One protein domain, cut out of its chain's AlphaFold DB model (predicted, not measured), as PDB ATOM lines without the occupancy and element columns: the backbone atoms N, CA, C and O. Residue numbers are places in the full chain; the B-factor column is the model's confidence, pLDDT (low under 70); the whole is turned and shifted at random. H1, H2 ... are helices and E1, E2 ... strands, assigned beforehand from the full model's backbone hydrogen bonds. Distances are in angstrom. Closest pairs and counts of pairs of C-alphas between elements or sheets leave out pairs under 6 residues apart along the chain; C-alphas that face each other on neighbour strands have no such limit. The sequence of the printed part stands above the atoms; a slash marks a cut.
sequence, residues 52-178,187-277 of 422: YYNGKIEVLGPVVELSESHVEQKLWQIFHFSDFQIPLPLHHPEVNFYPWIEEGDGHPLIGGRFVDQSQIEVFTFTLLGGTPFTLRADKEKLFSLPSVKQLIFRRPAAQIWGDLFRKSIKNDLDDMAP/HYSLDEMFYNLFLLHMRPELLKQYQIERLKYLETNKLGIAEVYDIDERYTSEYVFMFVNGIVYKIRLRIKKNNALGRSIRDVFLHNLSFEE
ATOM      1  N   TYR A  52     -58.457  40.429  37.211       94.25
ATOM      2  CA  TYR A  52     -58.507  40.400  38.672       94.25
ATOM      3  C   TYR A  52     -58.209  39.030  39.266       94.25
ATOM      4  O   TYR A  52     -57.926  38.952  40.459       94.25
ATOM      5  N   TYR A  53     -58.251  37.955  38.481       94.00
ATOM      6  CA  TYR A  53     -57.888  36.620  38.955       94.00
ATOM      7  C   TYR A  53     -56.431  36.273  38.658       94.00
ATOM      8  O   TYR A  53     -55.837  35.479  39.388       94.00
ATOM      9  N   ASN A  54     -55.845  36.893  37.633       92.69
ATOM     10  CA  ASN A  54     -54.592  36.461  37.029       92.69
ATOM     11  C   ASN A  54     -53.482  37.498  37.245       92.69
ATOM     12  O   ASN A  54     -53.255  38.369  36.408       92.69
ATOM     13  N   GLY A  55     -52.770  37.366  38.364       93.81
ATOM     14  CA  GLY A  55     -51.488  38.034  38.576       93.81
ATOM     15  C   GLY A  55     -50.329  37.249  37.964       93.81
ATOM     16  O   GLY A  55     -50.404  36.022  37.848       93.81
ATOM     17  N   LYS A  56     -49.257  37.943  37.568       95.25
ATOM     18  CA  LYS A  56     -48.025  37.325  37.047       95.25
ATOM     19  C   LYS A  56     -46.782  38.043  37.562       95.25
ATOM     20  O   LYS A  56     -46.829  39.227  37.882       95.25
ATOM     21  N   ILE A  57     -45.663  37.329  37.618       96.31
ATOM     22  CA  ILE A  57     -44.355  37.947  37.846       96.31
ATOM     23  C   ILE A  57     -43.909  38.602  36.535       96.31
ATOM     24  O   ILE A  57     -43.946  37.962  35.484       96.31
ATOM     25  N   GLU A  58     -43.526  39.874  36.604       95.38
ATOM     26  CA  GLU A  58     -42.889  40.584  35.499       95.38
ATOM     27  C   GLU A  58     -41.392  40.291  35.517       95.38
ATOM     28  O   GLU A  58     -40.729  40.450  36.544       95.38
ATOM     29  N   VAL A  59     -40.865  39.918  34.358       92.69
ATOM     30  CA  VAL A  59     -39.428  39.858  34.109       92.69
ATOM     31  C   VAL A  59     -39.134  40.948  33.091       92.69
ATOM     32  O   VAL A  59     -39.671  40.914  31.984       92.69
ATOM     33  N   LEU A  60     -38.343  41.944  33.490       88.44
ATOM     34  CA  LEU A  60     -37.901  42.992  32.572       88.44
ATOM     35  C   LEU A  60     -37.003  42.381  31.489       88.44
ATOM     36  O   LEU A  60     -36.403  41.322  31.700       88.44
ATOM     37  N   GLY A  61     -36.909  43.039  30.331       78.50
ATOM     38  CA  GLY A  61     -35.927  42.651  29.322       78.50
ATOM     39  C   GLY A  61     -34.495  42.692  29.877       78.50
ATOM     40  O   GLY A  61     -34.271  43.198  30.978       78.50
ATOM     41  N   PRO A  62     -33.500  42.170  29.136       68.12
ATOM     42  CA  PRO A  62     -32.099  42.383  29.474       68.12
ATOM     43  C   PRO A  62     -31.808  43.885  29.397       68.12
ATOM     44  O   PRO A  62     -31.550  44.432  28.328       68.12
ATOM     45  N   VAL A  63     -31.920  44.558  30.535       61.62
ATOM     46  CA  VAL A  63     -31.456  45.924  30.721       61.62
ATOM     47  C   VAL A  63     -29.983  45.789  31.057       61.62
ATOM     48  O   VAL A  63     -29.635  45.081  32.000       61.62
ATOM     49  N   VAL A  64     -29.115  46.418  30.269       54.16
ATOM     50  CA  VAL A  64     -27.739  46.635  30.709       54.16
ATOM     51  C   VAL A  64     -27.863  47.472  31.975       54.16
ATOM     52  O   VAL A  64     -28.378  48.592  31.937       54.16
ATOM     53  N   GLU A  65     -27.530  46.885  33.123       51.69
ATOM     54  CA  GLU A  65     -27.610  47.617  34.375       51.69
ATOM     55  C   GLU A  65     -26.789  48.899  34.211       51.69
ATOM     56  O   GLU A  65     -25.633  48.862  33.774       51.69
ATOM     57  N   LEU A  66     -27.364  50.045  34.597       54.69
ATOM     58  CA  LEU A  66     -26.639  51.317  34.599       54.69
ATOM     59  C   LEU A  66     -25.404  51.255  35.523       54.69
ATOM     60  O   LEU A  66     -24.657  52.213  35.604       54.69
ATOM     61  N   SER A  67     -25.151  50.156  36.237       47.66
ATOM     62  CA  SER A  67     -23.945  49.905  37.023       47.66
ATOM     63  C   SER A  67     -22.757  49.380  36.189       47.66
ATOM     64  O   SER A  67     -21.613  49.624  36.578       47.66
ATOM     65  N   GLU A  68     -22.975  48.713  35.044       43.25
ATOM     66  CA  GLU A  68     -21.938  47.874  34.412       43.25
ATOM     67  C   GLU A  68     -21.235  48.502  33.196       43.25
ATOM     68  O   GLU A  68     -20.060  48.207  32.951       43.25
ATOM     69  N   SER A  69     -21.879  49.407  32.446       49.12
ATOM     70  CA  SER A  69     -21.254  50.055  31.282       49.12
ATOM     71  C   SER A  69     -21.040  51.564  31.485       49.12
ATOM     72  O   SER A  69     -21.970  52.352  31.656       49.12
ATOM     73  N   HIS A  70     -19.779  52.004  31.413       51.78
ATOM     74  CA  HIS A  70     -19.398  53.422  31.541       51.78
ATOM     75  C   HIS A  70     -19.997  54.317  30.437       51.78
ATOM     76  O   HIS A  70     -19.957  55.543  30.546       51.78
ATOM     77  N   VAL A  71     -20.478  53.725  29.337       54.62
ATOM     78  CA  VAL A  71     -21.070  54.448  28.202       54.62
ATOM     79  C   VAL A  71     -22.537  54.754  28.480       54.62
ATOM     80  O   VAL A  71     -22.953  55.892  28.290       54.62
ATOM     81  N   GLU A  72     -23.305  53.799  29.002       60.12
ATOM     82  CA  GLU A  72     -24.728  54.006  29.288       60.12
ATOM     83  C   GLU A  72     -24.968  54.788  30.584       60.12
ATOM     84  O   GLU A  72     -25.908  55.580  30.641       60.12
ATOM     85  N   GLN A  73     -24.049  54.695  31.558       58.59
ATOM     86  CA  GLN A  73     -23.990  55.585  32.731       58.59
ATOM     87  C   GLN A  73     -23.935  57.070  32.377       58.59
ATOM     88  O   GLN A  73     -24.347  57.915  33.162       58.59
ATOM     89  N   LYS A  74     -23.376  57.411  31.211       69.44
ATOM     90  CA  LYS A  74     -23.315  58.806  30.767       69.44
ATOM     91  C   LYS A  74     -24.610  59.259  30.110       69.44
ATOM     92  O   LYS A  74     -24.862  60.455  30.052       69.44
ATOM     93  N   LEU A  75     -25.409  58.333  29.583       85.50
ATOM     94  CA  LEU A  75     -26.654  58.667  28.895       85.50
ATOM     95  C   LEU A  75     -27.789  58.896  29.896       85.50
ATOM     96  O   LEU A  75     -28.587  59.816  29.706       85.50
ATOM     97  N   TRP A  76     -27.810  58.097  30.964       90.19
ATOM     98  CA  TRP A  76     -28.814  58.111  32.021       90.19
ATOM     99  C   TRP A  76     -28.191  58.472  33.361       90.19
ATOM    100  O   TRP A  76     -27.230  57.841  33.789       90.19
ATOM    101  N   GLN A  77     -28.785  59.428  34.066       92.12
ATOM    102  CA  GLN A  77     -28.402  59.749  35.436       92.12
ATOM    103  C   GLN A  77     -29.612  59.619  36.356       92.12
ATOM    104  O   GLN A  77     -30.728  59.981  35.987       92.12
ATOM    105  N   ILE A  78     -29.392  59.083  37.555       94.69
ATOM    106  CA  ILE A  78     -30.431  58.960  38.575       94.69
ATOM    107  C   ILE A  78     -30.595  60.315  39.276       94.69
ATOM    108  O   ILE A  78     -29.617  60.896  39.752       94.69
ATOM    109  N   PHE A  79     -31.829  60.814  39.323       96.56
ATOM    110  CA  PHE A  79     -32.205  62.049  40.001       96.56
ATOM    111  C   PHE A  79     -33.186  61.777  41.132       96.56
ATOM    112  O   PHE A  79     -34.164  61.053  40.935       96.56
ATOM    113  N   HIS A  80     -32.984  62.459  42.265       97.75
ATOM    114  CA  HIS A  80     -34.043  62.604  43.259       97.75
ATOM    115  C   HIS A  80     -35.111  63.520  42.658       97.75
ATOM    116  O   HIS A  80     -34.826  64.643  42.242       97.75
ATOM    117  N   PHE A  81     -36.316  62.995  42.511       96.62
ATOM    118  CA  PHE A  81     -37.421  63.626  41.819       96.62
ATOM    119  C   PHE A  81     -38.688  63.367  42.631       96.62
ATOM    120  O   PHE A  81     -39.240  62.264  42.623       96.62
ATOM    121  N   SER A  82     -39.147  64.392  43.351       95.75
ATOM    122  CA  SER A  82     -40.194  64.262  44.369       95.75
ATOM    123  C   SER A  82     -39.825  63.143  45.359       95.75
ATOM    124  O   SER A  82     -38.743  63.197  45.935       95.75
ATOM    125  N   ASP A  83     -40.677  62.140  45.566       96.69
ATOM    126  CA  ASP A  83     -40.441  61.044  46.517       96.69
ATOM    127  C   ASP A  83     -39.694  59.832  45.911       96.69
ATOM    128  O   ASP A  83     -39.777  58.709  46.423       96.69
ATOM    129  N   PHE A  84     -38.994  60.017  44.787       97.81
ATOM    130  CA  PHE A  84     -38.398  58.910  44.037       97.81
ATOM    131  C   PHE A  84     -37.010  59.216  43.494       97.81
ATOM    132  O   PHE A  84     -36.702  60.344  43.130       97.81
ATOM    133  N   GLN A  85     -36.205  58.174  43.339       97.38
ATOM    134  CA  GLN A  85     -35.020  58.179  42.493       97.38
ATOM    135  C   GLN A  85     -35.404  57.657  41.107       97.38
ATOM    136  O   GLN A  85     -35.885  56.528  40.978       97.38
ATOM    137  N   ILE A  86     -35.238  58.493  40.081       96.69
ATOM    138  CA  ILE A  86     -35.688  58.229  38.708       96.69
ATOM    139  C   ILE A  86     -34.525  58.424  37.726       96.69
ATOM    140  O   ILE A  86     -33.838  59.445  37.805       96.69
ATOM    141  N   PRO A  87     -34.302  57.504  36.765       95.50
ATOM    142  CA  PRO A  87     -33.319  57.714  35.709       95.50
ATOM    143  C   PRO A  87     -33.844  58.718  34.672       95.50
ATOM    144  O   PRO A  87     -34.909  58.526  34.083       95.50
ATOM    145  N   LEU A  88     -33.079  59.779  34.420       96.00
ATOM    146  CA  LEU A  88     -33.379  60.801  33.416       96.00
ATOM    147  C   LEU A  88     -32.263  60.882  32.359       96.00
ATOM    148  O   LEU A  88     -31.088  60.697  32.694       96.00
ATOM    149  N   PRO A  89     -32.603  61.163  31.087       93.25
ATOM    150  CA  PRO A  89     -31.642  61.203  30.000       93.25
ATOM    151  C   PRO A  89     -31.015  62.599  29.919       93.25
ATOM    152  O   PRO A  89     -31.687  63.581  29.592       93.25
ATOM    153  N   LEU A  90     -29.719  62.695  30.217       90.00
ATOM    154  CA  LEU A  90     -28.980  63.964  30.140       90.00
ATOM    155  C   LEU A  90     -28.242  64.131  28.816       90.00
ATOM    156  O   LEU A  90     -28.201  65.225  28.257       90.00
ATOM    157  N   HIS A  91     -27.675  63.036  28.310       86.62
ATOM    158  CA  HIS A  91     -26.843  63.026  27.106       86.62
ATOM    159  C   HIS A  91     -27.297  61.976  26.091       86.62
ATOM    160  O   HIS A  91     -26.516  61.556  25.239       86.62
ATOM    161  N   HIS A  92     -28.544  61.512  26.197       87.88
ATOM    162  CA  HIS A  92     -29.055  60.482  25.307       87.88
ATOM    163  C   HIS A  92     -29.202  61.038  23.879       87.88
ATOM    164  O   HIS A  92     -29.989  61.959  23.673       87.88
ATOM    165  N   PRO A  93     -28.496  60.495  22.869       87.44
ATOM    166  CA  PRO A  93     -28.489  61.075  21.524       87.44
ATOM    167  C   PRO A  93     -29.848  60.978  20.828       87.44
ATOM    168  O   PRO A  93     -30.137  61.749  19.918       87.44
ATOM    169  N   GLU A  94     -30.674  60.012  21.230       90.44
ATOM    170  CA  GLU A  94     -31.963  59.736  20.591       90.44
ATOM    171  C   GLU A  94     -33.169  60.223  21.393       90.44
ATOM    172  O   GLU A  94     -34.285  60.101  20.901       90.44
ATOM    173  N   VAL A  95     -32.976  60.712  22.625       92.88
ATOM    174  CA  VAL A  95     -34.084  60.942  23.562       92.88
ATOM    175  C   VAL A  95     -33.919  62.267  24.286       92.88
ATOM    176  O   VAL A  95     -32.970  62.453  25.048       92.88
ATOM    177  N   ASN A  96     -34.910  63.139  24.125       92.94
ATOM    178  CA  ASN A  96     -34.988  64.399  24.853       92.94
ATOM    179  C   ASN A  96     -36.038  64.309  25.961       92.94
ATOM    180  O   ASN A  96     -37.082  63.675  25.794       92.94
ATOM    181  N   PHE A  97     -35.769  64.974  27.082       94.69
ATOM    182  CA  PHE A  97     -36.670  65.057  28.226       94.69
ATOM    183  C   PHE A  97     -37.330  66.433  28.311       94.69
ATOM    184  O   PHE A  97     -36.647  67.452  28.345       94.69
ATOM    185  N   TYR A  98     -38.655  66.456  28.448       94.56
ATOM    186  CA  TYR A  98     -39.425  67.672  28.690       94.56
ATOM    187  C   TYR A  98     -40.273  67.568  29.964       94.56
ATOM    188  O   TYR A  98     -40.869  66.517  30.221       94.56
ATOM    189  N   PRO A  99     -40.428  68.669  30.723       95.12
ATOM    190  CA  PRO A  99     -41.354  68.736  31.845       95.12
ATOM    191  C   PRO A  99     -42.794  68.355  31.475       95.12
ATOM    192  O   PRO A  99     -43.315  68.682  30.399       95.12
ATOM    193  N   TRP A 100     -43.469  67.704  32.416       95.56
ATOM    194  CA  TRP A 100     -44.901  67.437  32.370       95.56
ATOM    195  C   TRP A 100     -45.521  67.830  33.701       95.56
ATOM    196  O   TRP A 100     -45.145  67.289  34.737       95.56
ATOM    197  N   ILE A 101     -46.440  68.791  33.671       95.12
ATOM    198  CA  ILE A 101     -47.103  69.304  34.866       95.12
ATOM    199  C   ILE A 101     -48.599  69.317  34.582       95.12
ATOM    200  O   ILE A 101     -49.046  69.962  33.635       95.12
ATOM    201  N   GLU A 102     -49.362  68.608  35.405       92.31
ATOM    202  CA  GLU A 102     -50.823  68.618  35.392       92.31
ATOM    203  C   GLU A 102     -51.345  69.225  36.702       92.31
ATOM    204  O   GLU A 102     -50.681  69.199  37.741       92.31
ATOM    205  N   GLU A 103     -52.556  69.776  36.665       87.31
ATOM    206  CA  GLU A 103     -53.250  70.194  37.883       87.31
ATOM    207  C   GLU A 103     -53.769  68.959  38.625       87.31
ATOM    208  O   GLU A 103     -54.485  68.138  38.052       87.31
ATOM    209  N   GLY A 104     -53.398  68.835  39.898       86.19
ATOM    210  CA  GLY A 104     -53.945  67.846  40.819       86.19
ATOM    211  C   GLY A 104     -54.779  68.496  41.922       86.19
ATOM    212  O   GLY A 104     -54.885  69.721  42.022       86.19
ATOM    213  N   ASP A 105     -55.343  67.658  42.789       82.06
ATOM    214  CA  ASP A 105     -56.138  68.097  43.937       82.06
ATOM    215  C   ASP A 105     -55.235  68.735  45.008       82.06
ATOM    216  O   ASP A 105     -54.668  68.064  45.870       82.06
ATOM    217  N   GLY A 106     -55.074  70.057  44.939       80.75
ATOM    218  CA  GLY A 106     -54.322  70.864  45.910       80.75
ATOM    219  C   GLY A 106     -52.824  71.010  45.617       80.75
ATOM    220  O   GLY A 106     -52.242  72.032  45.990       80.75
ATOM    221  N   HIS A 107     -52.229  70.068  44.881       84.88
ATOM    222  CA  HIS A 107     -50.815  70.068  44.484       84.88
ATOM    223  C   HIS A 107     -50.656  69.712  42.994       84.88
ATOM    224  O   HIS A 107     -51.478  68.962  42.465       84.88
ATOM    225  N   PRO A 108     -49.621  70.223  42.297       91.75
ATOM    226  CA  PRO A 108     -49.355  69.823  40.918       91.75
ATOM    227  C   PRO A 108     -48.955  68.350  40.832       91.75
ATOM    228  O   PRO A 108     -48.149  67.871  41.632       91.75
ATOM    229  N   LEU A 109     -49.461  67.655  39.817       94.81
ATOM    230  CA  LEU A 109     -48.946  66.348  39.426       94.81
ATOM    231  C   LEU A 109     -47.741  66.571  38.520       94.81
ATOM    232  O   LEU A 109     -47.838  67.234  37.487       94.81
ATOM    233  N   ILE A 110     -46.600  66.029  38.923       96.00
ATOM    234  CA  ILE A 110     -45.320  66.277  38.263       96.00
ATOM    235  C   ILE A 110     -44.893  65.025  37.518       96.00
ATOM    236  O   ILE A 110     -45.080  63.904  37.985       96.00
ATOM    237  N   GLY A 111     -44.294  65.204  36.356       97.25
ATOM    238  CA  GLY A 111     -43.840  64.116  35.520       97.25
ATOM    239  C   GLY A 111     -42.835  64.566  34.478       97.25
ATOM    240  O   GLY A 111     -42.316  65.684  34.526       97.25
ATOM    241  N   GLY A 112     -42.614  63.707  33.494       97.12
ATOM    242  CA  GLY A 112     -41.763  64.003  32.354       97.12
ATOM    243  C   GLY A 112     -42.210  63.274  31.102       97.12
ATOM    244  O   GLY A 112     -42.778  62.183  31.178       97.12
ATOM    245  N   ARG A 113     -41.938  63.890  29.955       96.94
ATOM    246  CA  ARG A 113     -42.156  63.336  28.618       96.94
ATOM    247  C   ARG A 113     -40.825  63.116  27.931       96.94
ATOM    248  O   ARG A 113     -39.947  63.973  27.986       96.94
ATOM    249  N   PHE A 114     -40.715  61.986  27.260       96.69
ATOM    250  CA  PHE A 114     -39.549  61.561  26.515       96.69
ATOM    251  C   PHE A 114     -39.952  61.538  25.055       96.69
ATOM    252  O   PHE A 114     -40.902  60.842  24.680       96.69
ATOM    253  N   VAL A 115     -39.241  62.310  24.244       95.12
ATOM    254  CA  VAL A 115     -39.453  62.335  22.799       95.12
ATOM    255  C   VAL A 115     -38.233  61.797  22.079       95.12
ATOM    256  O   VAL A 115     -37.112  61.953  22.563       95.12
ATOM    257  N   ASP A 116     -38.455  61.203  20.915       93.56
ATOM    258  CA  ASP A 116     -37.373  60.844  20.006       93.56
ATOM    259  C   ASP A 116     -36.871  62.050  19.179       93.56
ATOM    260  O   ASP A 116     -37.387  63.169  19.273       93.56
ATOM    261  N   GLN A 117     -35.863  61.829  18.329       90.38
ATOM    262  CA  GLN A 117     -35.339  62.854  17.411       90.38
ATOM    263  C   GLN A 117     -36.398  63.378  16.430       90.38
ATOM    264  O   GLN A 117     -36.353  64.542  16.031       90.38
ATOM    265  N   SER A 118     -37.374  62.539  16.071       91.56
ATOM    266  CA  SER A 118     -38.531  62.904  15.247       91.56
ATOM    267  C   SER A 118     -39.618  63.634  16.039       91.56
ATOM    268  O   SER A 118     -40.688  63.910  15.499       91.56
ATOM    269  N   GLN A 119     -39.339  63.986  17.297       90.81
ATOM    270  CA  GLN A 119     -40.233  64.696  18.201       90.81
ATOM    271  C   GLN A 119     -41.524  63.942  18.527       90.81
ATOM    272  O   GLN A 119     -42.535  64.542  18.896       90.81
ATOM    273  N   ILE A 120     -41.491  62.619  18.419       93.25
ATOM    274  CA  ILE A 120     -42.607  61.769  18.787       93.25
ATOM    275  C   ILE A 120     -42.448  61.369  20.252       93.25
ATOM    276  O   ILE A 120     -41.406  60.861  20.657       93.25
ATOM    277  N   GLU A 121     -43.500  61.565  21.045       95.81
ATOM    278  CA  GLU A 121     -43.579  61.046  22.412       95.81
ATOM    279  C   GLU A 121     -43.490  59.513  22.404       95.81
ATOM    280  O   GLU A 121     -44.294  58.821  21.774       95.81
ATOM    281  N   VAL A 122     -42.485  58.982  23.098       97.06
ATOM    282  CA  VAL A 122     -42.244  57.536  23.216       97.06
ATOM    283  C   VAL A 122     -42.540  57.011  24.616       97.06
ATOM    284  O   VAL A 122     -42.943  55.853  24.757       97.06
ATOM    285  N   PHE A 123     -42.374  57.855  25.636       98.00
ATOM    286  CA  PHE A 123     -42.585  57.505  27.036       98.00
ATOM    287  C   PHE A 123     -42.953  58.744  27.858       98.00
ATOM    288  O   PHE A 123     -42.344  59.800  27.709       98.00
ATOM    289  N   THR A 124     -43.911  58.600  28.765       98.25
ATOM    290  CA  THR A 124     -44.328  59.651  29.697       98.25
ATOM    291  C   THR A 124     -44.523  59.039  31.070       98.25
ATOM    292  O   THR A 124     -45.093  57.956  31.184       98.25
ATOM    293  N   PHE A 125     -44.098  59.738  32.120       98.50
ATOM    294  CA  PHE A 125     -44.431  59.376  33.496       98.50
ATOM    295  C   PHE A 125     -45.106  60.539  34.222       98.50
ATOM    296  O   PHE A 125     -44.849  61.703  33.926       98.50
ATOM    297  N   THR A 126     -45.975  60.234  35.182       98.12
ATOM    298  CA  THR A 126     -46.645  61.206  36.055       98.12
ATOM    299  C   THR A 126     -46.710  60.651  37.473       98.12
ATOM    300  O   THR A 126     -47.176  59.530  37.679       98.12
ATOM    301  N   LEU A 127     -46.266  61.427  38.456       97.12
ATOM    302  CA  LEU A 127     -46.319  61.081  39.872       97.12
ATOM    303  C   LEU A 127     -47.674  61.495  40.452       97.12
ATOM    304  O   LEU A 127     -48.073  62.652  40.343       97.12
ATOM    305  N   LEU A 128     -48.385  60.544  41.063       94.75
ATOM    306  CA  LEU A 128     -49.762  60.729  41.547       94.75
ATOM    307  C   LEU A 128     -49.871  60.808  43.079       94.75
ATOM    308  O   LEU A 128     -50.979  60.796  43.618       94.75
ATOM    309  N   GLY A 129     -48.736  60.852  43.777       91.44
ATOM    310  CA  GLY A 129     -48.662  60.918  45.235       91.44
ATOM    311  C   GLY A 129     -48.906  59.584  45.953       91.44
ATOM    312  O   GLY A 129     -49.130  58.530  45.342       91.44
ATOM    313  N   GLY A 130     -48.824  59.648  47.283       93.38
ATOM    314  CA  GLY A 130     -49.006  58.523  48.196       93.38
ATOM    315  C   GLY A 130     -50.411  58.463  48.794       93.38
ATOM    316  O   GLY A 130     -51.002  59.480  49.144       93.38
ATOM    317  N   THR A 131     -50.946  57.255  48.954       94.00
ATOM    318  CA  THR A 131     -52.202  57.011  49.680       94.00
ATOM    319  C   THR A 131     -51.997  55.964  50.772       94.00
ATOM    320  O   THR A 131     -51.374  54.939  50.486       94.00
ATOM    321  N   PRO A 132     -52.522  56.156  51.997       95.19
ATOM    322  CA  PRO A 132     -52.436  55.142  53.044       95.19
ATOM    323  C   PRO A 132     -53.066  53.820  52.601       95.19
ATOM    324  O   PRO A 132     -54.207  53.777  52.132       95.19
ATOM    325  N   PHE A 133     -52.337  52.726  52.780       94.06
ATOM    326  CA  PHE A 133     -52.817  51.384  52.499       94.06
ATOM    327  C   PHE A 133     -53.466  50.789  53.739       94.06
ATOM    328  O   PHE A 133     -52.808  50.454  54.724       94.06
ATOM    329  N   THR A 134     -54.784  50.632  53.678       89.88
ATOM    330  CA  THR A 134     -55.564  50.038  54.763       89.88
ATOM    331  C   THR A 134     -56.051  48.654  54.362       89.88
ATOM    332  O   THR A 134     -56.834  48.529  53.421       89.88
ATOM    333  N   LEU A 135     -55.651  47.626  55.113       86.88
ATOM    334  CA  LEU A 135     -56.225  46.284  55.012       86.88
ATOM    335  C   LEU A 135     -57.622  46.298  55.644       86.88
ATOM    336  O   LEU A 135     -57.774  46.141  56.854       86.88
ATOM    337  N   ARG A 136     -58.658  46.532  54.835       84.19
ATOM    338  CA  ARG A 136     -60.047  46.637  55.310       84.19
ATOM    339  C   ARG A 136     -60.706  45.261  55.443       84.19
ATOM    340  O   ARG A 136     -61.733  45.001  54.830       84.19
ATOM    341  N   ALA A 137     -60.128  44.394  56.277       80.75
ATOM    342  CA  ALA A 137     -60.665  43.054  56.538       80.75
ATOM    343  C   ALA A 137     -62.058  43.073  57.201       80.75
ATOM    344  O   ALA A 137     -62.765  42.080  57.171       80.75
ATOM    345  N   ASP A 138     -62.482  44.198  57.774       82.25
ATOM    346  CA  ASP A 138     -63.744  44.280  58.516       82.25
ATOM    347  C   ASP A 138     -64.962  44.633  57.637       82.25
ATOM    348  O   ASP A 138     -66.068  44.771  58.153       82.25
ATOM    349  N   LYS A 139     -64.787  44.791  56.315       86.31
ATOM    350  CA  LYS A 139     -65.896  45.105  55.396       86.31
ATOM    351  C   LYS A 139     -66.861  43.942  55.188       86.31
ATOM    352  O   LYS A 139     -68.069  44.154  55.145       86.31
ATOM    353  N   GLU A 140     -66.329  42.732  55.075       92.31
ATOM    354  CA  GLU A 140     -67.110  41.513  54.879       92.31
ATOM    355  C   GLU A 140     -67.094  40.696  56.170       92.31
ATOM    356  O   GLU A 140     -66.036  40.505  56.784       92.31
ATOM    357  N   LYS A 141     -68.253  40.168  56.586       94.19
ATOM    358  CA  LYS A 141     -68.352  39.428  57.856       94.19
ATOM    359  C   LYS A 141     -67.407  38.227  57.886       94.19
ATOM    360  O   LYS A 141     -66.837  37.948  58.938       94.19
ATOM    361  N   LEU A 142     -67.188  37.562  56.749       93.88
ATOM    362  CA  LEU A 142     -66.264  36.436  56.627       93.88
ATOM    363  C   LEU A 142     -64.841  36.796  57.074       93.88
ATOM    364  O   LEU A 142     -64.229  36.051  57.835       93.88
ATOM    365  N   PHE A 143     -64.328  37.943  56.627       94.94
ATOM    366  CA  PHE A 143     -62.969  38.397  56.934       94.94
ATOM    367  C   PHE A 143     -62.859  39.025  58.333       94.94
ATOM    368  O   PHE A 143     -61.767  39.071  58.898       94.94
ATOM    369  N   SER A 144     -63.990  39.430  58.922       93.94
ATOM    370  CA  SER A 144     -64.066  39.900  60.310       93.94
ATOM    371  C   SER A 144     -64.012  38.772  61.355       93.94
ATOM    372  O   SER A 144     -63.750  39.036  62.531       93.94
ATOM    373  N   LEU A 145     -64.238  37.511  60.950       93.88
ATOM    374  CA  LEU A 145     -64.170  36.362  61.857       93.88
ATOM    375  C   LEU A 145     -62.766  36.256  62.477       93.88
ATOM    376  O   LEU A 145     -61.788  36.279  61.729       93.88
ATOM    377  N   PRO A 146     -62.622  36.069  63.804       94.25
ATOM    378  CA  PRO A 146     -61.315  36.096  64.467       94.25
ATOM    379  C   PRO A 146     -60.271  35.148  63.861       94.25
ATOM    380  O   PRO A 146     -59.121  35.541  63.685       94.25
ATOM    381  N   SER A 147     -60.674  33.929  63.492       92.88
ATOM    382  CA  SER A 147     -59.793  32.932  62.873       92.88
ATOM    383  C   SER A 147     -59.305  33.361  61.488       92.88
ATOM    384  O   SER A 147     -58.112  33.281  61.202       92.88
ATOM    385  N   VAL A 148     -60.207  33.869  60.645       93.62
ATOM    386  CA  VAL A 148     -59.891  34.349  59.289       93.62
ATOM    387  C   VAL A 148     -59.057  35.628  59.350       93.62
ATOM    388  O   VAL A 148     -58.064  35.768  58.639       93.62
ATOM    389  N   LYS A 149     -59.410  36.541  60.255       94.06
ATOM    390  CA  LYS A 149     -58.675  37.777  60.502       94.06
ATOM    391  C   LYS A 149     -57.239  37.474  60.921       94.06
ATOM    392  O   LYS A 149     -56.302  37.937  60.274       94.06
ATOM    393  N   GLN A 150     -57.049  36.643  61.946       93.69
ATOM    394  CA  GLN A 150     -55.720  36.233  62.408       93.69
ATOM    395  C   GLN A 150     -54.905  35.588  61.284       93.69
ATOM    396  O   GLN A 150     -53.709  35.846  61.159       93.69
ATOM    397  N   LEU A 151     -55.553  34.788  60.443       93.56
ATOM    398  CA  LEU A 151     -54.921  34.157  59.300       93.56
ATOM    399  C   LEU A 151     -54.416  35.155  58.253       93.56
ATOM    400  O   LEU A 151     -53.305  34.999  57.742       93.56
ATOM    401  N   ILE A 152     -55.215  36.172  57.924       93.88
ATOM    402  CA  ILE A 152     -54.821  37.222  56.978       93.88
ATOM    403  C   ILE A 152     -53.665  38.028  57.579       93.88
ATOM    404  O   ILE A 152     -52.616  38.159  56.953       93.88
ATOM    405  N   PHE A 153     -53.816  38.490  58.824       93.00
ATOM    406  CA  PHE A 153     -52.839  39.346  59.506       93.00
ATOM    407  C   PHE A 153     -51.567  38.623  59.964       93.00
ATOM    408  O   PHE A 153     -50.593  39.276  60.329       93.00
ATOM    409  N   ARG A 154     -51.524  37.286  59.902       94.94
ATOM    410  CA  ARG A 154     -50.281  36.524  60.077       94.94
ATOM    411  C   ARG A 154     -49.267  36.816  58.965       94.94
ATOM    412  O   ARG A 154     -48.070  36.631  59.176       94.94
ATOM    413  N   ARG A 155     -49.728  37.254  57.790       95.44
ATOM    414  CA  ARG A 155     -48.867  37.663  56.676       95.44
ATOM    415  C   ARG A 155     -48.505  39.150  56.823       95.44
ATOM    416  O   ARG A 155     -49.396  39.962  57.072       95.44
ATOM    417  N   PRO A 156     -47.231  39.545  56.645       95.25
ATOM    418  CA  PRO A 156     -46.849  40.955  56.636       95.25
ATOM    419  C   PRO A 156     -47.591  41.738  55.548       95.25
ATOM    420  O   PRO A 156     -47.793  41.231  54.445       95.25
ATOM    421  N   ALA A 157     -47.921  43.006  55.813       94.81
ATOM    422  CA  ALA A 157     -48.627  43.858  54.851       94.81
ATOM    423  C   ALA A 157     -47.914  43.943  53.489       94.81
ATOM    424  O   ALA A 157     -48.572  43.898  52.457       94.81
ATOM    425  N   ALA A 158     -46.576  43.972  53.479       94.69
ATOM    426  CA  ALA A 158     -45.779  43.962  52.251       94.69
ATOM    427  C   ALA A 158     -45.944  42.668  51.432       94.69
ATOM    428  O   ALA A 158     -45.943  42.708  50.205       94.69
ATOM    429  N   GLN A 159     -46.113  41.519  52.097       96.12
ATOM    430  CA  GLN A 159     -46.382  40.254  51.413       96.12
ATOM    431  C   GLN A 159     -47.787  40.257  50.810       96.12
ATOM    432  O   GLN A 159     -47.945  39.914  49.642       96.12
ATOM    433  N   ILE A 160     -48.788  40.685  51.587       96.50
ATOM    434  CA  ILE A 160     -50.173  40.809  51.111       96.50
ATOM    435  C   ILE A 160     -50.231  41.741  49.903       96.50
ATOM    436  O   ILE A 160     -50.861  41.421  48.900       96.50
ATOM    437  N   TRP A 161     -49.522  42.865  49.986       96.31
ATOM    438  CA  TRP A 161     -49.386  43.819  48.901       96.31
ATOM    439  C   TRP A 161     -48.828  43.176  47.626       96.31
ATOM    440  O   TRP A 161     -49.455  43.279  46.576       96.31
ATOM    441  N   GLY A 162     -47.701  42.462  47.708       96.81
ATOM    442  CA  GLY A 162     -47.144  41.772  46.540       96.81
ATOM    443  C   GLY A 162     -48.083  40.704  45.970       96.81
ATOM    444  O   GLY A 162     -48.244  40.592  44.753       96.81
ATOM    445  N   ASP A 163     -48.778  39.967  46.839       97.06
ATOM    446  CA  ASP A 163     -49.750  38.937  46.453       97.06
ATOM    447  C   ASP A 163     -50.952  39.503  45.678       97.06
ATOM    448  O   ASP A 163     -51.472  38.825  44.784       97.06
ATOM    449  N   LEU A 164     -51.348  40.762  45.923       96.88
ATOM    450  CA  LEU A 164     -52.385  41.433  45.130       96.88
ATOM    451  C   LEU A 164     -52.028  41.500  43.641       96.88
ATOM    452  O   LEU A 164     -52.939  41.444  42.823       96.88
ATOM    453  N   PHE A 165     -50.750  41.541  43.271       97.50
ATOM    454  CA  PHE A 165     -50.329  41.684  41.874       97.50
ATOM    455  C   PHE A 165     -49.750  40.405  41.266       97.50
ATOM    456  O   PHE A 165     -49.938  40.164  40.076       97.50
ATOM    457  N   ARG A 166     -49.069  39.564  42.057       95.88
ATOM    458  CA  ARG A 166     -48.371  38.374  41.529       95.88
ATOM    459  C   ARG A 166     -49.205  37.099  41.507       95.88
ATOM    460  O   ARG A 166     -48.913  36.202  40.726       95.88
ATOM    461  N   LYS A 167     -50.202  36.970  42.389       94.69
ATOM    462  CA  LYS A 167     -50.874  35.684  42.605       94.69
ATOM    463  C   LYS A 167     -51.910  35.382  41.519       94.69
ATOM    464  O   LYS A 167     -52.792  36.203  41.270       94.69
ATOM    465  N   SER A 168     -51.854  34.198  40.917       92.94
ATOM    466  CA  SER A 168     -52.937  33.688  40.065       92.94
ATOM    467  C   SER A 168     -53.892  32.829  40.895       92.94
ATOM    468  O   SER A 168     -53.433  32.013  41.685       92.94
ATOM    469  N   ILE A 169     -55.203  33.049  40.760       90.44
ATOM    470  CA  ILE A 169     -56.240  32.371  41.561       90.44
ATOM    471  C   ILE A 169     -57.122  31.452  40.696       90.44
ATOM    472  O   ILE A 169     -57.660  30.471  41.203       90.44
ATOM    473  N   LYS A 170     -57.274  31.737  39.392       78.12
ATOM    474  CA  LYS A 170     -58.184  30.987  38.503       78.12
ATOM    475  C   LYS A 170     -57.584  29.690  37.956       78.12
ATOM    476  O   LYS A 170     -58.304  28.703  37.864       78.12
ATOM    477  N   ASN A 171     -56.289  29.681  37.638       63.44
ATOM    478  CA  ASN A 171     -55.627  28.548  36.971       63.44
ATOM    479  C   ASN A 171     -55.686  27.232  37.764       63.44
ATOM    480  O   ASN A 171     -55.573  26.163  37.179       63.44
ATOM    481  N   ASP A 172     -55.913  27.305  39.072       63.78
ATOM    482  CA  ASP A 172     -55.890  26.139  39.955       63.78
ATOM    483  C   ASP A 172     -57.306  25.581  40.243       63.78
ATOM    484  O   ASP A 172     -57.469  24.666  41.052       63.78
ATOM    485  N   LEU A 173     -58.351  26.137  39.610       67.25
ATOM    486  CA  LEU A 173     -59.756  25.711  39.754       67.25
ATOM    487  C   LEU A 173     -60.202  24.684  38.705       67.25
ATOM    488  O   LEU A 173     -61.284  24.106  38.844       67.25
ATOM    489  N   ASP A 174     -59.424  24.467  37.647       63.91
ATOM    490  CA  ASP A 174     -59.786  23.509  36.595       63.91
ATOM    491  C   ASP A 174     -59.443  22.062  37.006       63.91
ATOM    492  O   ASP A 174     -60.162  21.128  36.651       63.91
ATOM    493  N   ASP A 175     -58.466  21.878  37.902       60.53
ATOM    494  CA  ASP A 175     -58.069  20.574  38.473       60.53
ATOM    495  C   ASP A 175     -58.908  20.150  39.699       60.53
ATOM    496  O   ASP A 175     -58.669  19.141  40.371       60.53
ATOM    497  N   MET A 176     -59.941  20.930  40.001       60.03
ATOM    498  CA  MET A 176     -60.739  20.848  41.215       60.03
ATOM    499  C   MET A 176     -61.898  19.829  41.093       60.03
ATOM    500  O   MET A 176     -63.081  20.166  41.263       60.03
ATOM    501  N   ALA A 177     -61.581  18.553  40.838       64.25
ATOM    502  CA  ALA A 177     -62.565  17.468  40.941       64.25
ATOM    503  C   ALA A 177     -62.819  17.080  42.420       64.25
ATOM    504  O   ALA A 177     -61.860  16.920  43.178       64.25
ATOM    505  N   PRO A 178     -64.078  16.839  42.849       60.94
ATOM    506  CA  PRO A 178     -64.420  16.557  44.252       60.94
ATOM    507  C   PRO A 178     -63.638  15.394  44.889       60.94
ATOM    508  O   PRO A 178     -63.339  15.416  46.080       60.94
ATOM    509  N   HIS A 187     -55.106  20.760  46.835       59.44
ATOM    510  CA  HIS A 187     -54.229  21.821  46.323       59.44
ATOM    511  C   HIS A 187     -54.318  23.153  47.091       59.44
ATOM    512  O   HIS A 187     -53.367  23.929  47.067       59.44
ATOM    513  N   TYR A 188     -55.404  23.385  47.837       69.06
ATOM    514  CA  TYR A 188     -55.541  24.518  48.742       69.06
ATOM    515  C   TYR A 188     -55.989  24.089  50.136       69.06
ATOM    516  O   TYR A 188     -57.012  23.422  50.305       69.06
ATOM    517  N   SER A 189     -55.255  24.535  51.153       85.25
ATOM    518  CA  SER A 189     -55.751  24.537  52.527       85.25
ATOM    519  C   SER A 189     -56.921  25.522  52.658       85.25
ATOM    520  O   SER A 189     -57.019  26.486  51.894       85.25
ATOM    521  N   LEU A 190     -57.799  25.319  53.651       85.56
ATOM    522  CA  LEU A 190     -58.847  26.300  53.992       85.56
ATOM    523  C   LEU A 190     -58.255  27.701  54.183       85.56
ATOM    524  O   LEU A 190     -58.822  28.702  53.750       85.56
ATOM    525  N   ASP A 191     -57.066  27.735  54.772       90.50
ATOM    526  CA  ASP A 191     -56.277  28.930  54.979       90.50
ATOM    527  C   ASP A 191     -55.998  29.701  53.685       90.50
ATOM    528  O   ASP A 191     -56.128  30.926  53.619       90.50
ATOM    529  N   GLU A 192     -55.625  28.975  52.639       90.69
ATOM    530  CA  GLU A 192     -55.307  29.548  51.342       90.69
ATOM    531  C   GLU A 192     -56.568  29.956  50.573       90.69
ATOM    532  O   GLU A 192     -56.568  30.997  49.919       90.69
ATOM    533  N   MET A 193     -57.673  29.220  50.733       91.62
ATOM    534  CA  MET A 193     -58.977  29.597  50.174       91.62
ATOM    535  C   MET A 193     -59.465  30.939  50.731       91.62
ATOM    536  O   MET A 193     -59.804  31.839  49.962       91.62
ATOM    537  N   PHE A 194     -59.462  31.111  52.058       93.88
ATOM    538  CA  PHE A 194     -59.868  32.381  52.672       93.88
ATOM    539  C   PHE A 194     -58.956  33.531  52.257       93.88
ATOM    540  O   PHE A 194     -59.434  34.632  51.986       93.88
ATOM    541  N   TYR A 195     -57.653  33.272  52.162       95.56
ATOM    542  CA  TYR A 195     -56.701  34.274  51.713       95.56
ATOM    543  C   TYR A 195     -56.913  34.667  50.243       95.56
ATOM    544  O   TYR A 195     -56.905  35.852  49.920       95.56
ATOM    545  N   ASN A 196     -57.181  33.709  49.355       95.25
ATOM    546  CA  ASN A 196     -57.500  33.981  47.953       95.25
ATOM    547  C   ASN A 196     -58.782  34.805  47.808       95.25
ATOM    548  O   ASN A 196     -58.790  35.786  47.066       95.25
ATOM    549  N   LEU A 197     -59.840  34.467  48.553       95.31
ATOM    550  CA  LEU A 197     -61.070  35.268  48.573       95.31
ATOM    551  C   LEU A 197     -60.809  36.690  49.076       95.31
ATOM    552  O   LEU A 197     -61.352  37.642  48.520       95.31
ATOM    553  N   PHE A 198     -59.949  36.848  50.086       96.00
ATOM    554  CA  PHE A 198     -59.543  38.164  50.573       96.00
ATOM    555  C   PHE A 198     -58.815  38.977  49.493       96.00
ATOM    556  O   PHE A 198     -59.145  40.143  49.280       96.00
ATOM    557  N   LEU A 199     -57.878  38.372  48.756       95.94
ATOM    558  CA  LEU A 199     -57.192  39.045  47.647       95.94
ATOM    559  C   LEU A 199     -58.169  39.441  46.529       95.94
ATOM    560  O   LEU A 199     -58.106  40.570  46.045       95.94
ATOM    561  N   LEU A 200     -59.097  38.555  46.153       95.19
ATOM    562  CA  LEU A 200     -60.127  38.852  45.148       95.19
ATOM    563  C   LEU A 200     -61.074  39.965  45.589       95.19
ATOM    564  O   LEU A 200     -61.492  40.761  44.757       95.19
ATOM    565  N   HIS A 201     -61.386  40.053  46.880       95.00
ATOM    566  CA  HIS A 201     -62.152  41.171  47.415       95.00
ATOM    567  C   HIS A 201     -61.346  42.479  47.362       95.00
ATOM    568  O   HIS A 201     -61.867  43.509  46.952       95.00
ATOM    569  N   MET A 202     -60.056  42.443  47.708       94.56
ATOM    570  CA  MET A 202     -59.202  43.634  47.785       94.56
ATOM    571  C   MET A 202     -58.819  44.232  46.422       94.56
ATOM    572  O   MET A 202     -58.724  45.455  46.307       94.56
ATOM    573  N   ARG A 203     -58.574  43.416  45.382       94.94
ATOM    574  CA  ARG A 203     -58.092  43.927  44.080       94.94
ATOM    575  C   ARG A 203     -59.056  44.937  43.438       94.94
ATOM    576  O   ARG A 203     -58.592  46.021  43.084       94.94
ATOM    577  N   PRO A 204     -60.370  44.666  43.310       93.12
ATOM    578  CA  PRO A 204     -61.313  45.641  42.775       93.12
ATOM    579  C   PRO A 204     -61.419  46.879  43.659       93.12
ATOM    580  O   PRO A 204     -61.538  47.979  43.141       93.12
ATOM    581  N   GLU A 205     -61.332  46.759  44.985       91.25
ATOM    582  CA  GLU A 205     -61.381  47.948  45.844       91.25
ATOM    583  C   GLU A 205     -60.228  48.915  45.579       91.25
ATOM    584  O   GLU A 205     -60.441  50.129  45.555       91.25
ATOM    585  N   LEU A 206     -59.030  48.368  45.364       91.19
ATOM    586  CA  LEU A 206     -57.824  49.132  45.070       91.19
ATOM    587  C   LEU A 206     -57.829  49.691  43.640       91.19
ATOM    588  O   LEU A 206     -57.352  50.802  43.416       91.19
ATOM    589  N   LEU A 207     -58.353  48.925  42.677       93.31
ATOM    590  CA  LEU A 207     -58.143  49.175  41.250       93.31
ATOM    591  C   LEU A 207     -59.414  49.516  40.457       93.31
ATOM    592  O   LEU A 207     -59.317  49.757  39.261       93.31
ATOM    593  N   LYS A 208     -60.592  49.613  41.090       88.69
ATOM    594  CA  LYS A 208     -61.886  49.881  40.418       88.69
ATOM    595  C   LYS A 208     -61.916  51.121  39.528       88.69
ATOM    596  O   LYS A 208     -62.746  51.201  38.632       88.69
ATOM    597  N   GLN A 209     -61.068  52.105  39.810       89.81
ATOM    598  CA  GLN A 209     -60.995  53.344  39.033       89.81
ATOM    599  C   GLN A 209     -60.249  53.169  37.703       89.81
ATOM    600  O   GLN A 209     -60.161  54.106  36.917       89.81
ATOM    601  N   TYR A 210     -59.714  51.975  37.458       91.88
ATOM    602  CA  TYR A 210     -58.891  51.651  36.313       91.88
ATOM    603  C   TYR A 210     -59.513  50.497  35.524       91.88
ATOM    604  O   TYR A 210     -59.972  49.501  36.088       91.88
ATOM    605  N   GLN A 211     -59.495  50.605  34.199       93.25
ATOM    606  CA  GLN A 211     -59.894  49.512  33.316       93.25
ATOM    607  C   GLN A 211     -58.705  48.564  33.136       93.25
ATOM    608  O   GLN A 211     -57.920  48.711  32.203       93.25
ATOM    609  N   ILE A 212     -58.534  47.648  34.093       95.75
ATOM    610  CA  ILE A 212     -57.384  46.739  34.150       95.75
ATOM    611  C   ILE A 212     -57.414  45.739  32.994       95.75
ATOM    612  O   ILE A 212     -58.387  45.004  32.837       95.75
ATOM    613  N   GLU A 213     -56.303  45.653  32.269       95.44
ATOM    614  CA  GLU A 213     -56.012  44.600  31.296       95.44
ATOM    615  C   GLU A 213     -55.176  43.479  31.916       95.44
ATOM    616  O   GLU A 213     -55.448  42.298  31.703       95.44
ATOM    617  N   ARG A 214     -54.129  43.832  32.674       96.25
ATOM    618  CA  ARG A 214     -53.187  42.865  33.252       96.25
ATOM    619  C   ARG A 214     -52.645  43.344  34.591       96.25
ATOM    620  O   ARG A 214     -52.349  44.523  34.761       96.25
ATOM    621  N   LEU A 215     -52.456  42.401  35.513       97.38
ATOM    622  CA  LEU A 215     -51.744  42.617  36.771       97.38
ATOM    623  C   LEU A 215     -50.397  41.908  36.721       97.38
ATOM    624  O   LEU A 215     -50.312  40.722  36.392       97.38
ATOM    625  N   LYS A 216     -49.342  42.648  37.045       97.56
ATOM    626  CA  LYS A 216     -47.970  42.158  37.049       97.56
ATOM    627  C   LYS A 216     -47.267  42.606  38.323       97.56
ATOM    628  O   LYS A 216     -47.617  43.631  38.904       97.56
ATOM    629  N   TYR A 217     -46.258  41.863  38.745       97.94
ATOM    630  CA  TYR A 217     -45.449  42.200  39.909       97.94
ATOM    631  C   TYR A 217     -43.968  42.086  39.580       97.94
ATOM    632  O   TYR A 217     -43.508  41.014  39.189       97.94
ATOM    633  N   LEU A 218     -43.226  43.175  39.757       97.44
ATOM    634  CA  LEU A 218     -41.779  43.190  39.589       97.44
ATOM    635  C   LEU A 218     -41.111  42.906  40.934       97.44
ATOM    636  O   LEU A 218     -41.157  43.738  41.843       97.44
ATOM    637  N   GLU A 219     -40.480  41.739  41.064       95.00
ATOM    638  CA  GLU A 219     -39.910  41.298  42.343       95.00
ATOM    639  C   GLU A 219     -38.694  42.122  42.777       95.00
ATOM    640  O   GLU A 219     -38.602  42.455  43.959       95.00
ATOM    641  N   THR A 220     -37.823  42.505  41.835       91.88
ATOM    642  CA  THR A 220     -36.569  43.235  42.099       91.88
ATOM    643  C   THR A 220     -36.805  44.492  42.932       91.88
ATOM    644  O   THR A 220     -36.206  44.657  43.993       91.88
ATOM    645  N   ASN A 221     -37.771  45.315  42.512       92.69
ATOM    646  CA  ASN A 221     -38.100  46.589  43.157       92.69
ATOM    647  C   ASN A 221     -39.409  46.532  43.960       92.69
ATOM    648  O   ASN A 221     -39.886  47.554  44.449       92.69
ATOM    649  N   LYS A 222     -39.994  45.335  44.114       96.62
ATOM    650  CA  LYS A 222     -41.267  45.090  44.816       96.62
ATOM    651  C   LYS A 222     -42.408  45.991  44.319       96.62
ATOM    652  O   LYS A 222     -43.175  46.542  45.115       96.62
ATOM    653  N   LEU A 223     -42.519  46.142  42.999       98.00
ATOM    654  CA  LEU A 223     -43.509  47.013  42.359       98.00
ATOM    655  C   LEU A 223     -44.734  46.215  41.925       98.00
ATOM    656  O   LEU A 223     -44.616  45.202  41.237       98.00
ATOM    657  N   GLY A 224     -45.920  46.704  42.275       98.25
ATOM    658  CA  GLY A 224     -47.160  46.285  41.627       98.25
ATOM    659  C   GLY A 224     -47.349  47.067  40.333       98.25
ATOM    660  O   GLY A 224     -47.160  48.278  40.325       98.25
ATOM    661  N   ILE A 225     -47.716  46.405  39.243       98.38
ATOM    662  CA  ILE A 225     -47.959  47.042  37.948       98.38
ATOM    663  C   ILE A 225     -49.350  46.631  37.473       98.38
ATOM    664  O   ILE A 225     -49.672  45.443  37.405       98.38
ATOM    665  N   ALA A 226     -50.177  47.616  37.143       98.06
ATOM    666  CA  ALA A 226     -51.475  47.404  36.525       98.06
ATOM    667  C   ALA A 226     -51.484  48.045  35.136       98.06
ATOM    668  O   ALA A 226     -51.419  49.266  35.009       98.06
ATOM    669  N   GLU A 227     -51.546  47.219  34.100       97.44
ATOM    670  CA  GLU A 227     -51.697  47.670  32.718       97.44
ATOM    671  C   GLU A 227     -53.169  47.976  32.452       97.44
ATOM    672  O   GLU A 227     -54.046  47.209  32.865       97.44
ATOM    673  N   VAL A 228     -53.440  49.105  31.803       96.75
ATOM    674  CA  VAL A 228     -54.792  49.618  31.584       96.75
ATOM    675  C   VAL A 228     -54.973  50.110  30.155       96.75
ATOM    676  O   VAL A 228     -54.009  50.524  29.502       96.75
ATOM    677  N   TYR A 229     -56.229  50.159  29.718       93.38
ATOM    678  CA  TYR A 229     -56.595  50.808  28.463       93.38
ATOM    679  C   TYR A 229     -56.234  52.300  28.496       93.38
ATOM    680  O   TYR A 229     -56.607  53.030  29.418       93.38
ATOM    681  N   ASP A 230     -55.509  52.748  27.471       94.56
ATOM    682  CA  ASP A 230     -55.281  54.168  27.197       94.56
ATOM    683  C   ASP A 230     -56.412  54.708  26.316       94.56
ATOM    684  O   ASP A 230     -56.978  53.979  25.502       94.56
ATOM    685  N   ILE A 231     -56.726  55.996  26.464       92.50
ATOM    686  CA  ILE A 231     -57.711  56.676  25.611       92.50
ATOM    687  C   ILE A 231     -57.202  56.740  24.163       92.50
ATOM    688  O   ILE A 231     -57.985  56.650  23.223       92.50
ATOM    689  N   ASP A 232     -55.888  56.889  23.977       94.06
ATOM    690  CA  ASP A 232     -55.246  56.830  22.670       94.06
ATOM    691  C   ASP A 232     -54.720  55.416  22.426       94.06
ATOM    692  O   ASP A 232     -53.749  54.972  23.041       94.06
ATOM    693  N   GLU A 233     -55.321  54.720  21.465       94.06
ATOM    694  CA  GLU A 233     -54.968  53.342  21.131       94.06
ATOM    695  C   GLU A 233     -53.499  53.164  20.726       94.06
ATOM    696  O   GLU A 233     -52.984  52.045  20.801       94.06
ATOM    697  N   ARG A 234     -52.799  54.239  20.337       96.00
ATOM    698  CA  ARG A 234     -51.366  54.226  20.002       96.00
ATOM    699  C   ARG A 234     -50.469  54.073  21.226       96.00
ATOM    700  O   ARG A 234     -49.273  53.831  21.058       96.00
ATOM    701  N   TYR A 235     -51.015  54.197  22.432       96.56
ATOM    702  CA  TYR A 235     -50.284  54.096  23.687       96.56
ATOM    703  C   TYR A 235     -50.825  52.966  24.562       96.56
ATOM    704  O   TYR A 235     -51.969  52.528  24.441       96.56
ATOM    705  N   THR A 236     -49.957  52.469  25.433       96.12
ATOM    706  CA  THR A 236     -50.303  51.609  26.563       96.12
ATOM    707  C   THR A 236     -50.054  52.407  27.834       96.12
ATOM    708  O   THR A 236     -48.988  53.009  27.977       96.12
ATOM    709  N   SER A 237     -51.017  52.394  28.750       97.81
ATOM    710  CA  SER A 237     -50.882  53.021  30.060       97.81
ATOM    711  C   SER A 237     -50.632  51.958  31.134       97.81
ATOM    712  O   SER A 237     -51.276  50.910  31.159       97.81
ATOM    713  N   GLU A 238     -49.699  52.226  32.042       98.25
ATOM    714  CA  GLU A 238     -49.404  51.379  33.199       98.25
ATOM    715  C   GLU A 238     -49.468  52.222  34.477       98.25
ATOM    716  O   GLU A 238     -48.928  53.323  34.541       98.25
ATOM    717  N   TYR A 239     -50.098  51.701  35.525       98.25
ATOM    718  CA  TYR A 239     -49.970  52.243  36.873       98.25
ATOM    719  C   TYR A 239     -48.980  51.393  37.654       98.25
ATOM    720  O   TYR A 239     -49.192  50.197  37.854       98.25
ATOM    721  N   VAL A 240     -47.905  52.026  38.101       98.44
ATOM    722  CA  VAL A 240     -46.868  51.438  38.937       98.44
ATOM    723  C   VAL A 240     -47.126  51.857  40.373       98.44
ATOM    724  O   VAL A 240     -47.297  53.039  40.675       98.44
ATOM    725  N   PHE A 241     -47.159  50.876  41.259       98.00
ATOM    726  CA  PHE A 241     -47.484  51.047  42.658       98.00
ATOM    727  C   PHE A 241     -46.335  50.548  43.529       98.00
ATOM    728  O   PHE A 241     -45.889  49.404  43.395       98.00
ATOM    729  N   MET A 242     -45.900  51.379  44.471       97.69
ATOM    730  CA  MET A 242     -44.818  51.065  45.400       97.69
ATOM    731  C   MET A 242     -45.316  51.172  46.840       97.69
ATOM    732  O   MET A 242     -45.873  52.197  47.231       97.69
ATOM    733  N   PHE A 243     -45.128  50.113  47.630       97.31
ATOM    734  CA  PHE A 243     -45.559  50.063  49.027       97.31
ATOM    735  C   PHE A 243     -44.391  50.340  49.971       97.31
ATOM    736  O   PHE A 243     -43.477  49.524  50.093       97.31
ATOM    737  N   VAL A 244     -44.448  51.470  50.677       96.88
ATOM    738  CA  VAL A 244     -43.420  51.910  51.625       96.88
ATOM    739  C   VAL A 244     -44.094  52.332  52.925       96.88
ATOM    740  O   VAL A 244     -44.936  53.224  52.935       96.88
ATOM    741  N   ASN A 245     -43.739  51.679  54.035       95.00
ATOM    742  CA  ASN A 245     -44.182  52.039  55.390       95.00
ATOM    743  C   ASN A 245     -45.704  52.246  55.551       95.00
ATOM    744  O   ASN A 245     -46.146  53.134  56.274       95.00
ATOM    745  N   GLY A 246     -46.526  51.425  54.888       94.88
ATOM    746  CA  GLY A 246     -47.988  51.548  54.970       94.88
ATOM    747  C   GLY A 246     -48.600  52.554  53.992       94.88
ATOM    748  O   GLY A 246     -49.816  52.718  53.990       94.88
ATOM    749  N   ILE A 247     -47.800  53.199  53.144       96.44
ATOM    750  CA  ILE A 247     -48.242  54.123  52.096       96.44
ATOM    751  C   ILE A 247     -47.998  53.471  50.733       96.44
ATOM    752  O   ILE A 247     -46.956  52.861  50.496       96.44
ATOM    753  N   VAL A 248     -48.974  53.584  49.835       96.69
ATOM    754  CA  VAL A 248     -48.853  53.182  48.430       96.69
ATOM    755  C   VAL A 248     -48.662  54.429  47.592       96.69
ATOM    756  O   VAL A 248     -49.586  55.231  47.450       96.69
ATOM    757  N   TYR A 249     -47.471  54.562  47.029       97.19
ATOM    758  CA  TYR A 249     -47.147  55.592  46.058       97.19
ATOM    759  C   TYR A 249     -47.466  55.112  44.649       97.19
ATOM    760  O   TYR A 249     -47.316  53.928  44.339       97.19
ATOM    761  N   LYS A 250     -47.937  56.034  43.807       96.88
ATOM    762  CA  LYS A 250     -48.444  55.735  42.467       96.88
ATOM    763  C   LYS A 250     -47.716  56.551  41.408       96.88
ATOM    764  O   LYS A 250     -47.623  57.773  41.520       96.88
ATOM    765  N   ILE A 251     -47.296  55.877  40.346       98.19
ATOM    766  CA  ILE A 251     -46.742  56.485  39.137       98.19
ATOM    767  C   ILE A 251     -47.555  55.986  37.949       98.19
ATOM    768  O   ILE A 251     -47.741  54.785  37.784       98.19
ATOM    769  N   ARG A 252     -48.048  56.899  37.118       98.19
ATOM    770  CA  ARG A 252     -48.648  56.562  35.825       98.19
ATOM    771  C   ARG A 252     -47.565  56.625  34.764       98.19
ATOM    772  O   ARG A 252     -46.928  57.662  34.626       98.19
ATOM    773  N   LEU A 253     -47.389  55.547  34.020       98.50
ATOM    774  CA  LEU A 253     -46.546  55.471  32.837       98.50
ATOM    775  C   LEU A 253     -47.429  55.392  31.598       98.50
ATOM    776  O   LEU A 253     -48.480  54.753  31.618       98.50
ATOM    777  N   ARG A 254     -46.984  56.004  30.511       98.19
ATOM    778  CA  ARG A 254     -47.615  55.915  29.199       98.19
ATOM    779  C   ARG A 254     -46.537  55.660  28.163       98.19
ATOM    780  O   ARG A 254     -45.579  56.420  28.070       98.19
ATOM    781  N   ILE A 255     -46.674  54.577  27.411       97.81
ATOM    782  CA  ILE A 255     -45.645  54.082  26.496       97.81
ATOM    783  C   ILE A 255     -46.238  53.945  25.102       97.81
ATOM    784  O   ILE A 255     -47.315  53.370  24.938       97.81
ATOM    785  N   LYS A 256     -45.540  54.437  24.077       96.44
ATOM    786  CA  LYS A 256     -45.987  54.282  22.689       96.44
ATOM    787  C   LYS A 256     -45.945  52.806  22.271       96.44
ATOM    788  O   LYS A 256     -44.908  52.144  22.369       96.44
ATOM    789  N   LYS A 257     -47.065  52.274  21.771       94.56
ATOM    790  CA  LYS A 257     -47.157  50.889  21.289       94.56
ATOM    791  C   LYS A 257     -46.223  50.669  20.103       94.56
ATOM    792  O   LYS A 257     -45.997  51.559  19.287       94.56
ATOM    793  N   ASN A 258     -45.694  49.451  20.009       92.88
ATOM    794  CA  ASN A 258     -44.776  49.012  18.950       92.88
ATOM    795  C   ASN A 258     -43.510  49.878  18.794       92.88
ATOM    796  O   ASN A 258     -42.848  49.812  17.764       92.88
ATOM    797  N   ASN A 259     -43.146  50.661  19.814       93.19
ATOM    798  CA  ASN A 259     -41.917  51.440  19.836       93.19
ATOM    799  C   ASN A 259     -40.889  50.753  20.754       93.19
ATOM    800  O   ASN A 259     -41.089  50.655  21.965       93.19
ATOM    801  N   ALA A 260     -39.802  50.235  20.170       91.62
ATOM    802  CA  ALA A 260     -38.763  49.520  20.915       91.62
ATOM    803  C   ALA A 260     -38.019  50.435  21.900       91.62
ATOM    804  O   ALA A 260     -37.737  50.019  23.022       91.62
ATOM    805  N   LEU A 261     -37.775  51.691  21.511       91.62
ATOM    806  CA  LEU A 261     -37.126  52.693  22.353       91.62
ATOM    807  C   LEU A 261     -37.970  52.998  23.600       91.62
ATOM    808  O   LEU A 261     -37.458  52.916  24.707       91.62
ATOM    809  N   GLY A 262     -39.276  53.233  23.453       93.75
ATOM    810  CA  GLY A 262     -40.194  53.462  24.573       93.75
ATOM    811  C   GLY A 262     -40.255  52.284  25.552       93.75
ATOM    812  O   GLY A 262     -40.294  52.495  26.763       93.75
ATOM    813  N   ARG A 263     -40.200  51.040  25.052       93.19
ATOM    814  CA  ARG A 263     -40.102  49.839  25.905       93.19
ATOM    815  C   ARG A 263     -38.765  49.761  26.643       93.19
ATOM    816  O   ARG A 263     -38.765  49.481  27.834       93.19
ATOM    817  N   SER A 264     -37.661  50.055  25.960       91.81
ATOM    818  CA  SER A 264     -36.329  50.109  26.573       91.81
ATOM    819  C   SER A 264     -36.266  51.162  27.687       91.81
ATOM    820  O   SER A 264     -35.866  50.855  28.807       91.81
ATOM    821  N   ILE A 265     -36.775  52.374  27.429       93.75
ATOM    822  CA  ILE A 265     -36.876  53.449  28.429       93.75
ATOM    823  C   ILE A 265     -37.723  53.001  29.621       93.75
ATOM    824  O   ILE A 265     -37.330  53.219  30.763       93.75
ATOM    825  N   ARG A 266     -38.868  52.352  29.375       95.50
ATOM    826  CA  ARG A 266     -39.738  51.820  30.433       95.50
ATOM    827  C   ARG A 266     -39.013  50.800  31.306       95.50
ATOM    828  O   ARG A 266     -39.135  50.869  32.525       95.50
ATOM    829  N   ASP A 267     -38.242  49.894  30.717       94.12
ATOM    830  CA  ASP A 267     -37.499  48.891  31.479       94.12
ATOM    831  C   ASP A 267     -36.345  49.524  32.281       94.12
ATOM    832  O   ASP A 267     -36.209  49.227  33.469       94.12
ATOM    833  N   VAL A 268     -35.589  50.472  31.704       92.50
ATOM    834  CA  VAL A 268     -34.574  51.269  32.432       92.50
ATOM    835  C   VAL A 268     -35.211  52.038  33.592       92.50
ATOM    836  O   VAL A 268     -34.686  52.020  34.709       92.50
ATOM    837  N   PHE A 269     -36.357  52.680  33.347       96.00
ATOM    838  CA  PHE A 269     -37.119  53.419  34.349       96.00
ATOM    839  C   PHE A 269     -37.518  52.512  35.511       96.00
ATOM    840  O   PHE A 269     -37.190  52.808  36.656       96.00
ATOM    841  N   LEU A 270     -38.175  51.386  35.227       96.44
ATOM    842  CA  LEU A 270     -38.647  50.460  36.256       96.44
ATOM    843  C   LEU A 270     -37.512  49.786  37.021       96.44
ATOM    844  O   LEU A 270     -37.669  49.561  38.218       96.44
ATOM    845  N   HIS A 271     -36.396  49.477  36.357       93.12
ATOM    846  CA  HIS A 271     -35.233  48.846  36.977       93.12
ATOM    847  C   HIS A 271     -34.549  49.767  37.998       93.12
ATOM    848  O   HIS A 271     -34.148  49.304  39.061       93.12
ATOM    849  N   ASN A 272     -34.462  51.070  37.717       93.38
ATOM    850  CA  ASN A 272     -33.770  52.033  38.586       93.38
ATOM    851  C   ASN A 272     -34.707  52.806  39.528       93.38
ATOM    852  O   ASN A 272     -34.238  53.573  40.370       93.38
ATOM    853  N   LEU A 273     -36.024  52.621  39.399       96.56
ATOM    854  CA  LEU A 273     -37.004  53.289  40.244       96.56
ATOM    855  C   LEU A 273     -36.887  52.818  41.699       96.56
ATOM    856  O   LEU A 273     -37.149  51.656  42.015       96.56
ATOM    857  N   SER A 274     -36.595  53.748  42.604       96.81
ATOM    858  CA  SER A 274     -36.612  53.505  44.050       96.81
ATOM    859  C   SER A 274     -37.223  54.679  44.814       96.81
ATOM    860  O   SER A 274     -37.374  55.773  44.275       96.81
ATOM    861  N   PHE A 275     -37.650  54.431  46.053       97.25
ATOM    862  CA  PHE A 275     -38.229  55.458  46.918       97.25
ATOM    863  C   PHE A 275     -37.142  56.214  47.671       97.25
ATOM    864  O   PHE A 275     -36.290  55.593  48.307       97.25
ATOM    865  N   GLU A 276     -37.248  57.537  47.689       96.62
ATOM    866  CA  GLU A 276     -36.490  58.389  48.597       96.62
ATOM    867  C   GLU A 276     -37.362  59.574  49.000       96.62
ATOM    868  O   GLU A 276     -37.812  60.332  48.146       96.62
ATOM    869  N   GLU A 277     -37.610  59.737  50.298       95.50
ATOM    870  CA  GLU A 277     -38.511  60.772  50.807       95.50
ATOM    871  C   GLU A 277     -38.039  62.179  50.409       95.50
ATOM    872  O   GLU A 277     -36.881  62.552  50.616       95.50
TER     873      GLU A 277
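AT A GLANCE: This is residues 52 to 178 and 187 to 277 of the 422 residues of an uncharacterized protein of Bdellovibrionales bacterium GWA2_49_15 (UniProt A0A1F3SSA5). A strongly twisted sheet of eight strands curls round helix H6, and the small hairpin of E2 and E3 packs on H6 as well. At the other end of the long shape H2, H3, H4 and H5 form a helical head, with H4 packed on the sheet's other face. The printed part has 218 residues with six named helices and ten named strands, in the order E1 H1 E2 E3 E4 E5 E6 H2 H3 H4 H5 E7 E8 E9 E10 H6. The sheet's order is E1 E7 E8 E9 E10 E6 E5 E4, mixed, and the class is mixed, helices and strands. The whole is compact, with a radius of gyration of the C-alphas of 19.3 A and spans of 60 by 42 by 36 A.

HOW THE PARTS SIT: In the large sheet, edge strand E1, residues 55 to 58, is parallel to E7, residues 212 to 218, with N 58 and O 217 2.8 A apart. E7, E8 at 223 to 228, E9 at 235 to 244 and E10 at 247 to 256 form a meander, each strand the antiparallel neighbour of the one before. E4 at 95 to 103, the other edge strand, E5 at 108 to 116 and E6 at 121 to 132 form a second. E10 and E6 are antiparallel, with N 126 and O 252 2.8 A apart. Three layers arise with H6, residues 260 to 272, on one face and H4, residues 157 to 166, on the other. The closest C-alphas of H6 and E6 are those of Val 122 and Gly 262, 4.8 A apart. E2, residues 76 to 81, and E3, residues 84 to 89, are an antiparallel hairpin, with N 81 and O 84 2.7 A apart; Pro 87 of E3 and Phe 269 of H6 have their closest C-alphas 5.9 A apart. H4 has a height over the sheet of 7.8 A. H5, residues 190 to 207, touches H4 about perpendicular at 79 degrees, with residues 199 to 203 alone; the closest C-alphas, of Leu 164 and Leu 199, are 5.9 A apart. H5 touches H3, residues 146 to 153, with residues 191 to 195 alone, at a steep tilt of 62 degrees, the same way; the closest C-alphas, of Ile 152 and Tyr 195, are 6.3 A apart. H2, residues 141 to 144, is close to H3 but not clearly touching, with 2 pairs of C-alphas within 8 A. H1, residues 72 to 75, touches no helix. Every O i to N i+4 pair is within hydrogen-bond range in H3 and H6, 5 of 6 in H4 and 12 of 14 in H5; H1 and H2 are too short for such a pair.

IN THESE COORDINATES: E1 begins at C-alpha 55 (-51.488, 38.034, 38.576), and H6 ends at C-alpha 272 (-33.770, 52.033, 38.586). E6 measures 32.4 A, E10 29.5 A, E9 28.9 A, H5 26.2 A and H6 18.5 A from first to last C-alpha.

THE WHOLE: The C-alphas of His 91 and Pro 178, the two farthest apart, are 62.2 A apart. Residues 179 to 186 are not printed; C-alphas 178 and 187 are 11.7 A apart across the cut. The link from E1 to H1 is long, with 13 residues. The pLDDT is under 70 at residues 62 to 74, 171 to 178 and 187 to 188.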